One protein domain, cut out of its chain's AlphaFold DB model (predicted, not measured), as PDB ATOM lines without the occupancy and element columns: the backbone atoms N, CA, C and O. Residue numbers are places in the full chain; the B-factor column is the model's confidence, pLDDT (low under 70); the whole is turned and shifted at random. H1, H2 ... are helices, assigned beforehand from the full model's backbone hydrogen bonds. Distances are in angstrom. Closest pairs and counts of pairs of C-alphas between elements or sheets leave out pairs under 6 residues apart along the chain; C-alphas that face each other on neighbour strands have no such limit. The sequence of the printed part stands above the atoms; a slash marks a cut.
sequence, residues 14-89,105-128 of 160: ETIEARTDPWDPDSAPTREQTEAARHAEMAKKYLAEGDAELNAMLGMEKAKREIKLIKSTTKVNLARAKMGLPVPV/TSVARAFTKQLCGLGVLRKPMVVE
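Overview. This is residues 14 to 89 and 105 to 128 of the 160 residues of the protein "ATPase associated with various cellular activities family protein" of Mycobacterium xenopi 3993 (UniProt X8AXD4). Two long helices, H2 and H3, make a narrow, open V with its point at residues 57 to 60, and the shorter H4 packs along the second half of H2 near that point. Beyond the other end of H2, the short H1 and the loop of residues 18 to 30 form a small hook that lengthens the whole, while residues 118 to 128 fold back beside H4. The printed part has 100 residues with four named helices, H1, H2, H3 and H4 in that order, and no named strand; the class is all helix. The whole is loose, with a radius of gyration of the C-alphas of 18.0 A, and elongated, spanning 59 by 33 by 22 A.

Arrangement. H1, residues 14 to 17, is close to but not clearly touching H2, residues 31 to 56; their closest C-alphas, those of Thr 15 and Arg 31, are 7.6 A apart. H3, residues 61 to 82, runs opposite ways to H2 at a shallow tilt of 23 degrees. These two are close but not clearly touching, with their closest C-alphas, those of Leu 54 and Lys 64, 7.4 A apart. H4, residues 105 to 117, touches H2 at residues 42 to 54 of H2 alone, and the closest C-alphas, those of Ala 43 and Gly 117, are 3.9 A apart. H2 and H4 run opposite ways at a shallow tilt of 34.9 degrees, only just short of steep. H3 and H4 only just touch, with 3 pairs of C-alphas within 8 A, through residues 67 to 71 of H3 and 111 to 115 of H4 alone; the closest C-alphas are those of Ile 67 and Phe 111, 7.4 A apart. H3 and H4 run the same way at a shallow tilt of 20 degrees. H1 is apart from H3 and from H4. In H2, H3 and H4 every pair of O of residue i and N of residue i+4 is within hydrogen-bond range, while H1 is too short for such a pair.

Along the chain. H1 begins at C-alpha 14, at (31.609, -1.100, -3.603). H2, the longest helix with 26 residues, measures 37.3 A from C-alpha 31 to C-alpha 56, at (54.777, -8.271, 25.619). H3 measures 31.7 A from its first to its last C-alpha. H4 measures 18.7 A and ends at C-alpha 117, at (37.920, -10.782, 19.208).

Size, cuts and confidence. The two C-alphas farthest apart, those of Trp 23 and Gly 59, are 58.6 A apart. The link from H1 to H2 is long, with 13 residues, and the link from H2 to H3 is tight, with 4. Residues 90 to 104 are not printed, and the gap from C-alpha 89 to C-alpha 105 across this cut is 26.4 A. The mean pLDDT of the printed part is 87.7, and no printed residue is under 70.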
ATOM      1  N   GLU A  14      30.954   0.127  -4.085       80.06
ATOM      2  CA  GLU A  14      31.609  -1.100  -3.603       80.06
ATOM      3  C   GLU A  14      30.685  -2.331  -3.673       80.06
ATOM      4  O   GLU A  14      31.134  -3.448  -3.916       80.06
ATOM      5  N   THR A  15      29.377  -2.148  -3.465       78.81
ATOM      6  CA  THR A  15      28.388  -3.235  -3.534       78.81
ATOM      7  C   THR A  15      28.088  -3.637  -4.977       78.81
ATOM      8  O   THR A  15      27.784  -4.798  -5.231       78.81
ATOM      9  N   ILE A  16      28.189  -2.696  -5.921       79.56
ATOM     10  CA  ILE A  16      28.021  -2.959  -7.356       79.56
ATOM     11  C   ILE A  16      29.201  -3.788  -7.878       79.56
ATOM     12  O   ILE A  16      28.989  -4.761  -8.595       79.56
ATOM     13  N   GLU A  17      30.426  -3.444  -7.473       81.88
ATOM     14  CA  GLU A  17      31.652  -4.157  -7.864       81.88
ATOM     15  C   GLU A  17      31.752  -5.569  -7.265       81.88
ATOM     16  O   GLU A  17      32.347  -6.457  -7.870       81.88
ATOM     17  N   ALA A  18      31.157  -5.799  -6.091       79.88
ATOM     18  CA  ALA A  18      31.174  -7.095  -5.412       79.88
ATOM     19  C   ALA A  18      30.144  -8.112  -5.948       79.88
ATOM     20  O   ALA A  18      30.029  -9.209  -5.395       79.88
ATOM     21  N   ARG A  19      29.368  -7.761  -6.983       81.06
ATOM     22  CA  ARG A  19      28.377  -8.652  -7.602       81.06
ATOM     23  C   ARG A  19      29.041  -9.825  -8.310       81.06
ATOM     24  O   ARG A  19      30.044  -9.661  -8.998       81.06
ATOM     25  N   THR A  20      28.435 -11.006  -8.181       81.06
ATOM     26  CA  THR A  20      28.871 -12.182  -8.954       81.06
ATOM     27  C   THR A  20      28.399 -12.089 -10.409       81.06
ATOM     28  O   THR A  20      29.133 -12.487 -11.310       81.06
ATOM     29  N   ASP A  21      27.215 -11.513 -10.641       84.44
ATOM     30  CA  ASP A  21      26.714 -11.147 -11.968       84.44
ATOM     31  C   ASP A  21      26.519  -9.618 -12.036       84.44
ATOM     32  O   ASP A  21      25.720  -9.067 -11.271       84.44
ATOM     33  N   PRO A  22      27.220  -8.904 -12.937       79.06
ATOM     34  CA  PRO A  22      27.118  -7.450 -13.067       79.06
ATOM     35  C   PRO A  22      25.688  -6.915 -13.250       79.06
ATOM     36  O   PRO A  22      25.410  -5.779 -12.848       79.06
ATOM     37  N   TRP A  23      24.792  -7.711 -13.843       79.25
ATOM     38  CA  TRP A  23      23.442  -7.285 -14.222       79.25
ATOM     39  C   TRP A  23      22.337  -7.770 -13.277       79.25
ATOM     40  O   TRP A  23      21.224  -7.249 -13.355       79.25
ATOM     41  N   ASP A  24      22.639  -8.686 -12.353       79.56
ATOM     42  CA  ASP A  24      21.701  -9.133 -11.320       79.56
ATOM     43  C   ASP A  24      21.952  -8.387  -9.991       79.56
ATOM     44  O   ASP A  24      22.987  -8.601  -9.344       79.56
ATOM     45  N   PRO A  25      21.035  -7.503  -9.547       72.62
ATOM     46  CA  PRO A  25      21.182  -6.770  -8.293       72.62
ATOM     47  C   PRO A  25      21.149  -7.666  -7.047       72.62
ATOM     48  O   PRO A  25      21.763  -7.286  -6.047       72.62
ATOM     49  N   ASP A  26      20.502  -8.835  -7.108       78.25
ATOM     50  CA  ASP A  26      20.369  -9.766  -5.978       78.25
ATOM     51  C   ASP A  26      21.616 -10.648  -5.800       78.25
ATOM     52  O   ASP A  26      21.828 -11.241  -4.740       78.25
ATOM     53  N   SER A  27      22.500 -10.669  -6.803       76.69
ATOM     54  CA  SER A  27      23.806 -11.336  -6.742       76.69
ATOM     55  C   SER A  27      24.845 -10.579  -5.897       76.69
ATOM     56  O   SER A  27      25.957 -11.074  -5.681       76.69
ATOM     57  N   ALA A  28      24.510  -9.369  -5.430       75.50
ATOM     58  CA  ALA A  28      25.364  -8.579  -4.557       75.50
ATOM     59  C   ALA A  28      25.316  -9.111  -3.115       75.50
ATOM     60  O   ALA A  28      24.228  -9.352  -2.581       75.50
ATOM     61  N   PRO A  29      26.461  -9.209  -2.414       76.31
ATOM     62  CA  PRO A  29      26.440  -9.456  -0.980       76.31
ATOM     63  C   PRO A  29      25.673  -8.326  -0.286       76.31
ATOM     64  O   PRO A  29      25.953  -7.141  -0.481       76.31
ATOM     65  N   THR A  30      24.692  -8.690   0.542       80.88
ATOM     66  CA  THR A  30      23.886  -7.702   1.266       80.88
ATOM     67  C   THR A  30      24.796  -6.859   2.160       80.88
ATOM     68  O   THR A  30      25.765  -7.368   2.732       80.88
ATOM     69  N   ARG A  31      24.464  -5.580   2.356       75.94
ATOM     70  CA  ARG A  31      25.205  -4.680   3.254       75.94
ATOM     71  C   ARG A  31      25.504  -5.322   4.616       75.94
ATOM     72  O   ARG A  31      26.642  -5.285   5.071       75.94
ATOM     73  N   GLU A  32      24.535  -6.020   5.200       78.62
ATOM     74  CA  GLU A  32      24.701  -6.750   6.465       78.62
ATOM     75  C   GLU A  32      25.782  -7.843   6.408       78.62
ATOM     76  O   GLU A  32      26.550  -8.013   7.355       78.62
ATOM     77  N   GLN A  33      25.889  -8.565   5.290       79.38
ATOM     78  CA  GLN A  33      26.898  -9.608   5.088       79.38
ATOM     79  C   GLN A  33      28.297  -8.999   4.957       79.38
ATOM     80  O   GLN A  33      29.252  -9.507   5.550       79.38
ATOM     81  N   THR A  34      28.422  -7.873   4.246       80.44
ATOM     82  CA  THR A  34      29.698  -7.147   4.132       80.44
ATOM     83  C   THR A  34      30.141  -6.558   5.473       80.44
ATOM     84  O   THR A  34      31.307  -6.681   5.852       80.44
ATOM     85  N   GLU A  35      29.215  -5.988   6.248       82.75
ATOM     86  CA  GLU A  35      29.477  -5.478   7.594       82.75
ATOM     87  C   GLU A  35      29.874  -6.618   8.542       82.75
ATOM     88  O   GLU A  35      30.860  -6.497   9.271       82.75
ATOM     89  N   ALA A  36      29.187  -7.764   8.489       80.50
ATOM     90  CA  ALA A  36      29.535  -8.949   9.271       80.50
ATOM     91  C   ALA A  36      30.932  -9.490   8.924       80.50
ATOM     92  O   ALA A  36      31.698  -9.830   9.830       80.50
ATOM     93  N   ALA A  37      31.298  -9.519   7.639       82.94
ATOM     94  CA  ALA A  37      32.634  -9.908   7.191       82.94
ATOM     95  C   ALA A  37      33.709  -8.936   7.710       82.94
ATOM     96  O   ALA A  37      34.691  -9.374   8.315       82.94
ATOM     97  N   ARG A  38      33.480  -7.618   7.590       85.19
ATOM     98  CA  ARG A  38      34.353  -6.572   8.156       85.19
ATOM     99  C   ARG A  38      34.509  -6.743   9.669       85.19
ATOM    100  O   ARG A  38      35.621  -6.705  10.195       85.19
ATOM    101  N   HIS A  39      33.414  -6.991  10.385       84.81
ATOM    102  CA  HIS A  39      33.438  -7.244  11.825       84.81
ATOM    103  C   HIS A  39      34.212  -8.516  12.188       84.81
ATOM    104  O   HIS A  39      34.964  -8.503  13.163       84.81
ATOM    105  N   ALA A  40      34.077  -9.591  11.408       85.62
ATOM    106  CA  ALA A  40      34.815 -10.832  11.614       85.62
ATOM    107  C   ALA A  40      36.326 -10.650  11.391       85.62
ATOM    108  O   ALA A  40      37.128 -11.170  12.171       85.62
ATOM    109  N   GLU A  41      36.732  -9.884  10.377       89.25
ATOM    110  CA  GLU A  41      38.140  -9.532  10.172       89.25
ATOM    111  C   GLU A  41      38.696  -8.693  11.321       89.25
ATOM    112  O   GLU A  41      39.757  -9.003  11.867       89.25
ATOM    113  N   MET A  42      37.965  -7.658  11.739       89.81
ATOM    114  CA  MET A  42      38.371  -6.819  12.864       89.81
ATOM    115  C   MET A  42      38.462  -7.626  14.162       89.81
ATOM    116  O   MET A  42      39.405  -7.450  14.930       89.81
ATOM    117  N   ALA A  43      37.543  -8.567  14.391       89.25
ATOM    118  CA  ALA A  43      37.597  -9.470  15.536       89.25
ATOM    119  C   ALA A  43      38.873 -10.330  15.532       89.25
ATOM    120  O   ALA A  43      39.533 -10.449  16.567       89.25
ATOM    121  N   LYS A  44      39.277 -10.872  14.373       90.94
ATOM    122  CA  LYS A  44      40.551 -11.605  14.234       90.94
ATOM    123  C   LYS A  44      41.754 -10.712  14.556       90.94
ATOM    124  O   LYS A  44      42.633 -11.142  15.301       90.94
ATOM    125  N   LYS A  45      41.765  -9.468  14.057       93.62
ATOM    126  CA  LYS A  45      42.825  -8.482  14.341       93.62
ATOM    127  C   LYS A  45      42.931  -8.181  15.838       93.62
ATOM    128  O   LYS A  45      44.006  -8.332  16.409       93.62
ATOM    129  N   TYR A  46      41.817  -7.872  16.508       93.44
ATOM    130  CA  TYR A  46      41.814  -7.601  17.952       93.44
ATOM    131  C   TYR A  46      42.265  -8.796  18.793       93.44
ATOM    132  O   TYR A  46      42.908  -8.612  19.827       93.44
ATOM    133  N   LEU A  47      41.941 -10.019  18.366       92.19
ATOM    134  CA  LEU A  47      42.397 -11.227  19.048       92.19
ATOM    135  C   LEU A  47      43.927 -11.343  18.977       92.19
ATOM    136  O   LEU A  47      44.560 -11.571  20.008       92.19
ATOM    137  N   ALA A  48      44.509 -11.137  17.792       94.00
ATOM    138  CA  ALA A  48      45.956 -11.174  17.588       94.00
ATOM    139  C   ALA A  48      46.680 -10.052  18.352       94.00
ATOM    140  O   ALA A  48      47.658 -10.318  19.049       94.00
ATOM    141  N   GLU A  49      46.168  -8.820  18.290       94.50
ATOM    142  CA  GLU A  49      46.712  -7.687  19.047       94.50
ATOM    143  C   GLU A  49      46.665  -7.927  20.556       94.50
ATOM    144  O   GLU A  49      47.655  -7.709  21.247       94.50
ATOM    145  N   GLY A  50      45.530  -8.400  21.080       92.94
ATOM    146  CA  GLY A  50      45.378  -8.665  22.509       92.94
ATOM    147  C   GLY A  50      46.321  -9.764  23.008       92.94
ATOM    148  O   GLY A  50      46.853  -9.663  24.112       92.94
ATOM    149  N   ASP A  51      46.568 -10.794  22.192       93.19
ATOM    150  CA  ASP A  51      47.565 -11.827  22.491       93.19
ATOM    151  C   ASP A  51      48.993 -11.270  22.477       93.19
ATOM    152  O   ASP A  51      49.773 -11.561  23.384       93.19
ATOM    153  N   ALA A  52      49.331 -10.437  21.490       94.50
ATOM    154  CA  ALA A  52      50.643  -9.803  21.397       94.50
ATOM    155  C   ALA A  52      50.907  -8.854  22.579       94.50
ATOM    156  O   ALA A  52      51.949  -8.954  23.225       94.50
ATOM    157  N   GLU A  53      49.947  -7.989  22.917       92.94
ATOM    158  CA  GLU A  53      50.044  -7.061  24.050       92.94
ATOM    159  C   GLU A  53      50.219  -7.797  25.379       92.94
ATOM    160  O   GLU A  53      51.060  -7.413  26.192       92.94
ATOM    161  N   LEU A  54      49.456  -8.872  25.602       91.88
ATOM    162  CA  LEU A  54      49.558  -9.655  26.829       91.88
ATOM    163  C   LEU A  54      50.910 -10.378  26.933       91.88
ATOM    164  O   LEU A  54      51.478 -10.462  28.023       91.88
ATOM    165  N   ASN A  55      51.437 -10.880  25.814       91.06
ATOM    166  CA  ASN A  55      52.742 -11.538  25.768       91.06
ATOM    167  C   ASN A  55      53.904 -10.553  25.946       91.06
ATOM    168  O   ASN A  55      54.904 -10.914  26.563       91.06
ATOM    169  N   ALA A  56      53.763  -9.313  25.466       92.62
ATOM    170  CA  ALA A  56      54.777  -8.271  25.619       92.62
ATOM    171  C   ALA A  56      54.947  -7.809  27.079       92.62
ATOM    172  O   ALA A  56      56.003  -7.299  27.453       92.62
ATOM    173  N   MET A  57      53.925  -7.982  27.925       90.19
ATOM    174  CA  MET A  57      54.019  -7.652  29.348       90.19
ATOM    175  C   MET A  57      54.940  -8.641  30.066       90.19
ATOM    176  O   MET A  57      54.660  -9.837  30.136       90.19
ATOM    177  N   LEU A  58      56.035  -8.147  30.637       88.94
ATOM    178  CA  LEU A  58      56.994  -8.979  31.361       88.94
ATOM    179  C   LEU A  58      56.448  -9.385  32.741       88.94
ATOM    180  O   LEU A  58      55.944  -8.560  33.503       88.94
ATOM    181  N   GLY A  59      56.565 -10.675  33.069       87.50
ATOM    182  CA  GLY A  59      56.097 -11.247  34.332       87.50
ATOM    183  C   GLY A  59      54.590 -11.527  34.381       87.50
ATOM    184  O   GLY A  59      53.942 -11.772  33.368       87.50
ATOM    185  N   MET A  60      54.022 -11.522  35.595       86.38
ATOM    186  CA  MET A  60      52.591 -11.773  35.854       86.38
ATOM    187  C   MET A  60      52.083 -13.150  35.380       86.38
ATOM    188  O   MET A  60      50.915 -13.304  35.026       86.38
ATOM    189  N   GLU A  61      52.924 -14.184  35.450       89.12
ATOM    190  CA  GLU A  61      52.618 -15.541  34.964       89.12
ATOM    191  C   GLU A  61      51.334 -16.148  35.546       89.12
ATOM    192  O   GLU A  61      50.619 -16.897  34.880       89.12
ATOM    193  N   LYS A  62      50.996 -15.822  36.799       89.06
ATOM    194  CA  LYS A  62      49.714 -16.234  37.396       89.06
ATOM    195  C   LYS A  62      48.522 -15.587  36.677       89.06
ATOM    196  O   LYS A  62      47.583 -16.288  36.324       89.06
ATOM    197  N   ALA A  63      48.585 -14.284  36.396       89.19
ATOM    198  CA  ALA A  63      47.512 -13.565  35.710       89.19
ATOM    199  C   ALA A  63      47.375 -13.993  34.241       89.19
ATOM    200  O   ALA A  63      46.262 -14.202  33.768       89.19
ATOM    201  N   LYS A  64      48.492 -14.188  33.528       90.94
ATOM    202  CA  LYS A  64      48.477 -14.676  32.139       90.94
ATOM    203  C   LYS A  64      47.850 -16.062  32.021       90.94
ATOM    204  O   LYS A  64      47.057 -16.298  31.110       90.94
ATOM    205  N   ARG A  65      48.171 -16.970  32.951       92.69
ATOM    206  CA  ARG A  65      47.550 -18.303  33.015       92.69
ATOM    207  C   ARG A  65      46.044 -18.213  33.228       92.69
ATOM    208  O   ARG A  65      45.307 -18.869  32.499       92.69
ATOM    209  N   GLU A  66      45.600 -17.359  34.145       91.81
ATOM    210  CA  GLU A  66      44.173 -17.162  34.410       91.81
ATOM    211  C   GLU A  66      43.433 -16.593  33.193       91.81
ATOM    212  O   GLU A  66      42.395 -17.104  32.782       91.81
ATOM    213  N   ILE A  67      44.010 -15.593  32.526       92.25
ATOM    214  CA  ILE A  67      43.438 -15.029  31.297       92.25
ATOM    215  C   ILE A  67      43.353 -16.090  30.192       92.25
ATOM    216  O   ILE A  67      42.340 -16.184  29.492       92.25
ATOM    217  N   LYS A  68      44.385 -16.931  30.050       92.44
ATOM    218  CA  LYS A  68      44.391 -18.042  29.089       92.44
ATOM    219  C   LYS A  68      43.288 -19.060  29.396       92.44
ATOM    220  O   LYS A  68      42.633 -19.510  28.455       92.44
ATOM    221  N   LEU A  69      43.049 -19.365  30.673       92.44
ATOM    222  CA  LEU A  69      41.963 -20.238  31.130       92.44
ATOM    223  C   LEU A  69      40.588 -19.647  30.785       92.44
ATOM    224  O   LEU A  69      39.753 -20.316  30.176       92.44
ATOM    225  N   ILE A  70      40.361 -18.370  31.106       91.75
ATOM    226  CA  ILE A  70      39.099 -17.681  30.794       91.75
ATOM    227  C   ILE A  70      38.857 -17.678  29.278       91.75
ATOM    228  O   ILE A  70      37.748 -17.970  28.818       91.75
ATOM    229  N   LYS A  71      39.902 -17.424  28.482       91.88
ATOM    230  CA  LYS A  71      39.849 -17.475  27.016       91.88
ATOM    231  C   LYS A  71      39.482 -18.868  26.500       91.88
ATOM    232  O   LYS A  71      38.601 -18.969  25.644       91.88
ATOM    233  N   SER A  72      40.118 -19.937  26.986       92.56
ATOM    234  CA  SER A  72      39.803 -21.305  26.544       92.56
ATOM    235  C   SER A  72      38.380 -21.707  26.909       92.56
ATOM    236  O   SER A  72      37.651 -22.205  26.052       92.56
ATOM    237  N   THR A  73      37.945 -21.413  28.134       91.69
ATOM    238  CA  THR A  73      36.585 -21.719  28.597       91.69
ATOM    239  C   THR A  73      35.541 -20.970  27.773       91.69
ATOM    240  O   THR A  73      34.541 -21.548  27.350       91.69
ATOM    241  N   THR A  74      35.807 -19.702  27.448       90.44
ATOM    242  CA  THR A  74      34.929 -18.895  26.590       90.44
ATOM    243  C   THR A  74      34.813 -19.484  25.182       90.44
ATOM    244  O   THR A  74      33.707 -19.580  24.655       90.44
ATOM    245  N   LYS A  75      35.925 -19.935  24.582       90.94
ATOM    246  CA  LYS A  75      35.912 -20.591  23.263       90.94
ATOM    247  C   LYS A  75      35.087 -21.876  23.265       90.94
ATOM    248  O   LYS A  75      34.286 -22.077  22.357       90.94
ATOM    249  N   VAL A  76      35.257 -22.719  24.285       92.12
ATOM    250  CA  VAL A  76      34.493 -23.967  24.432       92.12
ATOM    251  C   VAL A  76      33.003 -23.672  24.592       92.12
ATOM    252  O   VAL A  76      32.179 -24.289  23.925       92.12
ATOM    253  N   ASN A  77      32.650 -22.688  25.418       90.62
ATOM    254  CA  ASN A  77      31.258 -22.287  25.613       90.62
ATOM    255  C   ASN A  77      30.632 -21.726  24.328       90.62
ATOM    256  O   ASN A  77      29.488 -22.048  24.022       90.62
ATOM    257  N   LEU A  78      31.383 -20.950  23.541       89.12
ATOM    258  CA  LEU A  78      30.914 -20.454  22.247       89.12
ATOM    259  C   LEU A  78      30.712 -21.595  21.239       89.12
ATOM    260  O   LEU A  78      29.732 -21.591  20.499       89.12
ATOM    261  N   ALA A  79      31.610 -22.582  21.216       91.12
ATOM    262  CA  ALA A  79      31.463 -23.764  20.368       91.12
ATOM    263  C   ALA A  79      30.226 -24.591  20.758       91.12
ATOM    264  O   ALA A  79      29.440 -24.953  19.889       91.12
ATOM    265  N   ARG A  80      30.001 -24.804  22.061       91.75
ATOM    266  CA  ARG A  80      28.792 -25.469  22.579       91.75
ATOM    267  C   ARG A  80      27.517 -24.725  22.188       91.75
ATOM    268  O   ARG A  80      26.582 -25.362  21.719       91.75
ATOM    269  N   ALA A  81      27.513 -23.394  22.304       90.25
ATOM    270  CA  ALA A  81      26.377 -22.564  21.903       90.25
ATOM    271  C   ALA A  81      26.043 -22.725  20.411       90.25
ATOM    272  O   ALA A  81      24.877 -22.851  20.055       90.25
ATOM    273  N   LYS A  82      27.062 -22.776  19.540       89.88
ATOM    274  CA  LYS A  82      26.875 -22.998  18.093       89.88
ATOM    275  C   LYS A  82      26.302 -24.376  17.762       89.88
ATOM    276  O   LYS A  82      25.627 -24.518  16.754       89.88
ATOM    277  N   MET A  83      26.581 -25.373  18.598       92.50
ATOM    278  CA  MET A  83      26.068 -26.737  18.453       92.50
ATOM    279  C   MET A  83      24.705 -26.944  19.139       92.50
ATOM    280  O   MET A  83      24.177 -28.048  19.103       92.50
ATOM    281  N   GLY A  84      24.145 -25.918  19.792       91.88
ATOM    282  CA  GLY A  84      22.882 -26.028  20.531       91.88
ATOM    283  C   GLY A  84      22.977 -26.814  21.846       91.88
ATOM    284  O   GLY A  84      21.951 -27.187  22.408       91.88
ATOM    285  N   LEU A  85      24.187 -27.072  22.357       91.06
ATOM    286  CA  LEU A  85      24.373 -27.738  23.648       91.06
ATOM    287  C   LEU A  85      24.101 -26.768  24.810       91.06
ATOM    288  O   LEU A  85      24.359 -25.566  24.680       91.06
ATOM    289  N   PRO A  86      23.663 -27.269  25.981       88.25
ATOM    290  CA  PRO A  86      23.479 -26.436  27.162       88.25
ATOM    291  C   PRO A  86      24.812 -25.801  27.578       88.25
ATOM    292  O   PRO A  86      25.808 -26.485  27.834       88.25
ATOM    293  N   VAL A  87      24.831 -24.469  27.642       87.50
ATOM    294  CA  VAL A  87      25.997 -23.696  28.078       87.50
ATOM    295  C   VAL A  87      25.753 -23.200  29.501       87.50
ATOM    296  O   VAL A  87      24.753 -22.519  29.734       87.50
ATOM    297  N   PRO A  88      26.655 -23.483  30.456       83.56
ATOM    298  CA  PRO A  88      26.521 -22.946  31.801       83.56
ATOM    299  C   PRO A  88      26.632 -21.416  31.773       83.56
ATOM    300  O   PRO A  88      27.547 -20.848  31.163       83.56
ATOM    301  N   VAL A  89      25.707 -20.742  32.460       74.94
ATOM    302  CA  VAL A  89      25.732 -19.286  32.618       74.94
ATOM    303  C   VAL A  89      26.910 -18.932  33.521       74.94
ATOM    304  O   VAL A  89      26.879 -19.139  34.729       74.94
ATOM    305  N   THR A 105      45.758  -1.987  34.676       90.75
ATOM    306  CA  THR A 105      44.996  -1.266  33.653       90.75
ATOM    307  C   THR A 105      45.416  -1.685  32.247       90.75
ATOM    308  O   THR A 105      44.556  -1.891  31.398       90.75
ATOM    309  N   SER A 106      46.713  -1.900  32.013       91.38
ATOM    310  CA  SER A 106      47.233  -2.405  30.737       91.38
ATOM    311  C   SER A 106      46.727  -3.818  30.442       91.38
ATOM    312  O   SER A 106      46.223  -4.067  29.351       91.38
ATOM    313  N   VAL A 107      46.764  -4.718  31.431       92.25
ATOM    314  CA  VAL A 107      46.211  -6.078  31.307       92.25
ATOM    315  C   VAL A 107      44.717  -6.037  30.991       92.25
ATOM    316  O   VAL A 107      44.261  -6.761  30.111       92.25
ATOM    317  N   ALA A 108      43.952  -5.166  31.656       92.12
ATOM    318  CA  ALA A 108      42.525  -5.014  31.382       92.12
ATOM    319  C   ALA A 108      42.253  -4.589  29.928       92.12
ATOM    320  O   ALA A 108      41.311  -5.089  29.312       92.12
ATOM    321  N   ARG A 109      43.085  -3.711  29.353       92.75
ATOM    322  CA  ARG A 109      42.965  -3.277  27.950       92.75
ATOM    323  C   ARG A 109      43.244  -4.419  26.970       92.75
ATOM    324  O   ARG A 109      42.392  -4.689  26.126       92.75
ATOM    325  N   ALA A 110      44.352  -5.142  27.144       93.25
ATOM    326  CA  ALA A 110      44.691  -6.303  26.315       93.25
ATOM    327  C   ALA A 110      43.614  -7.403  26.406       93.25
ATOM    328  O   ALA A 110      43.157  -7.946  25.398       93.25
ATOM    329  N   PHE A 111      43.124  -7.671  27.619       92.75
ATOM    330  CA  PHE A 111      42.054  -8.639  27.851       92.75
ATOM    331  C   PHE A 111      40.732  -8.224  27.187       92.75
ATOM    332  O   PHE A 111      40.037  -9.051  26.598       92.75
ATOM    333  N   THR A 112      40.402  -6.930  27.201       93.31
ATOM    334  CA  THR A 112      39.208  -6.400  26.520       93.31
ATOM    335  C   THR A 112      39.286  -6.618  25.008       93.31
ATOM    336  O   THR A 112      38.287  -7.009  24.399       93.31
ATOM    337  N   LYS A 113      40.468  -6.445  24.396       93.69
ATOM    338  CA  LYS A 113      40.686  -6.758  22.973       93.69
ATOM    339  C   LYS A 113      40.456  -8.239  22.671       93.69
ATOM    340  O   LYS A 113      39.738  -8.561  21.726       93.69
ATOM    341  N   GLN A 114      40.969  -9.138  23.513       93.19
ATOM    342  CA  GLN A 114      40.733 -10.580  23.372       93.19
ATOM    343  C   GLN A 114      39.240 -10.932  23.466       93.19
ATOM    344  O   GLN A 114      38.736 -11.690  22.638       93.19
ATOM    345  N   LEU A 115      38.512 -10.364  24.433       90.75
ATOM    346  CA  LEU A 115      37.066 -10.577  24.575       90.75
ATOM    347  C   LEU A 115      36.271 -10.020  23.385       90.75
ATOM    348  O   LEU A 115      35.295 -10.640  22.958       90.75
ATOM    349  N   CYS A 116      36.697  -8.888  22.820       91.94
ATOM    350  CA  CYS A 116      36.125  -8.347  21.589       91.94
ATOM    351  C   CYS A 116      36.367  -9.288  20.400       91.94
ATOM    352  O   CYS A 116      35.440  -9.580  19.650       91.94
ATOM    353  N   GLY A 117      37.581  -9.828  20.265       90.56
ATOM    354  CA  GLY A 117      37.920 -10.782  19.208       90.56
ATOM    355  C   GLY A 117      37.194 -12.127  19.316       90.56
ATOM    356  O   GLY A 117      36.963 -12.796  18.312       90.56
ATOM    357  N   LEU A 118      36.777 -12.516  20.524       89.00
ATOM    358  CA  LEU A 118      35.931 -13.690  20.766       89.00
ATOM    359  C   LEU A 118      34.435 -13.430  20.519       89.00
ATOM    360  O   LEU A 118      33.635 -14.352  20.669       89.00
ATOM    361  N   GLY A 119      34.042 -12.198  20.183       87.19
ATOM    362  CA  GLY A 119      32.641 -11.817  19.983       87.19
ATOM    363  C   GLY A 119      31.839 -11.669  21.280       87.19
ATOM    364  O   GLY A 119      30.616 -11.571  21.240       87.19
ATOM    365  N   VAL A 120      32.505 -11.646  22.442       86.94
ATOM    366  CA  VAL A 120      31.852 -11.414  23.742       86.94
ATOM    367  C   VAL A 120      31.480  -9.942  23.906       86.94
ATOM    368  O   VAL A 120      30.448  -9.617  24.492       86.94
ATOM    369  N   LEU A 121      32.327  -9.050  23.391       88.00
ATOM    370  CA  LEU A 121      32.122  -7.605  23.391       88.00
ATOM    371  C   LEU A 121      31.954  -7.102  21.958       88.00
ATOM    372  O   LEU A 121      32.631  -7.571  21.050       88.00
ATOM    373  N   ARG A 122      31.089  -6.098  21.773       85.25
ATOM    374  CA  ARG A 122      30.881  -5.447  20.466       85.25
ATOM    375  C   ARG A 122      32.004  -4.478  20.090       85.25
ATOM    376  O   ARG A 122      32.269  -4.277  18.912       85.25
ATOM    377  N   LYS A 123      32.609  -3.818  21.082       87.12
ATOM    378  CA  LYS A 123      33.652  -2.800  20.896       87.12
ATOM    379  C   LYS A 123      34.740  -2.971  21.962       87.12
ATOM    380  O   LYS A 123      34.390  -3.236  23.115       87.12
ATOM    381  N   PRO A 124      36.025  -2.751  21.633       85.88
ATOM    382  CA  PRO A 124      37.128  -2.830  22.588       85.88
ATOM    383  C   PRO A 124      37.248  -1.531  23.408       85.88
ATOM    384  O   PRO A 124      38.280  -0.865  23.404       85.88
ATOM    385  N   MET A 125      36.170  -1.116  24.075       88.50
ATOM    386  CA  MET A 125      36.140   0.119  24.861       88.50
ATOM    387  C   MET A 125      36.391  -0.180  26.339       88.50
ATOM    388  O   MET A 125      35.682  -0.983  26.940       88.50
ATOM    389  N   VAL A 126      37.361   0.514  26.935       88.31
ATOM    390  CA  VAL A 126      37.647   0.449  28.374       88.31
ATOM    391  C   VAL A 126      37.329   1.797  29.002       88.31
ATOM    392  O   VAL A 126      37.886   2.820  28.608       88.31
ATOM    393  N   VAL A 127      36.436   1.801  29.991       89.94
ATOM    394  CA  VAL A 127      36.069   3.012  30.733       89.94
ATOM    395  C   VAL A 127      36.739   2.987  32.097       89.94
ATOM    396  O   VAL A 127      36.308   2.293  33.016       89.94
ATOM    397  N   GLU A 128      37.795   3.781  32.248       88.75
ATOM    398  CA  GLU A 128      38.468   3.943  33.532       88.75
ATOM    399  C   GLU A 128      37.646   4.841  34.460       88.75
ATOM    400  O   GLU A 128      37.303   5.992  34.148       88.75
TER     401      GLU A 128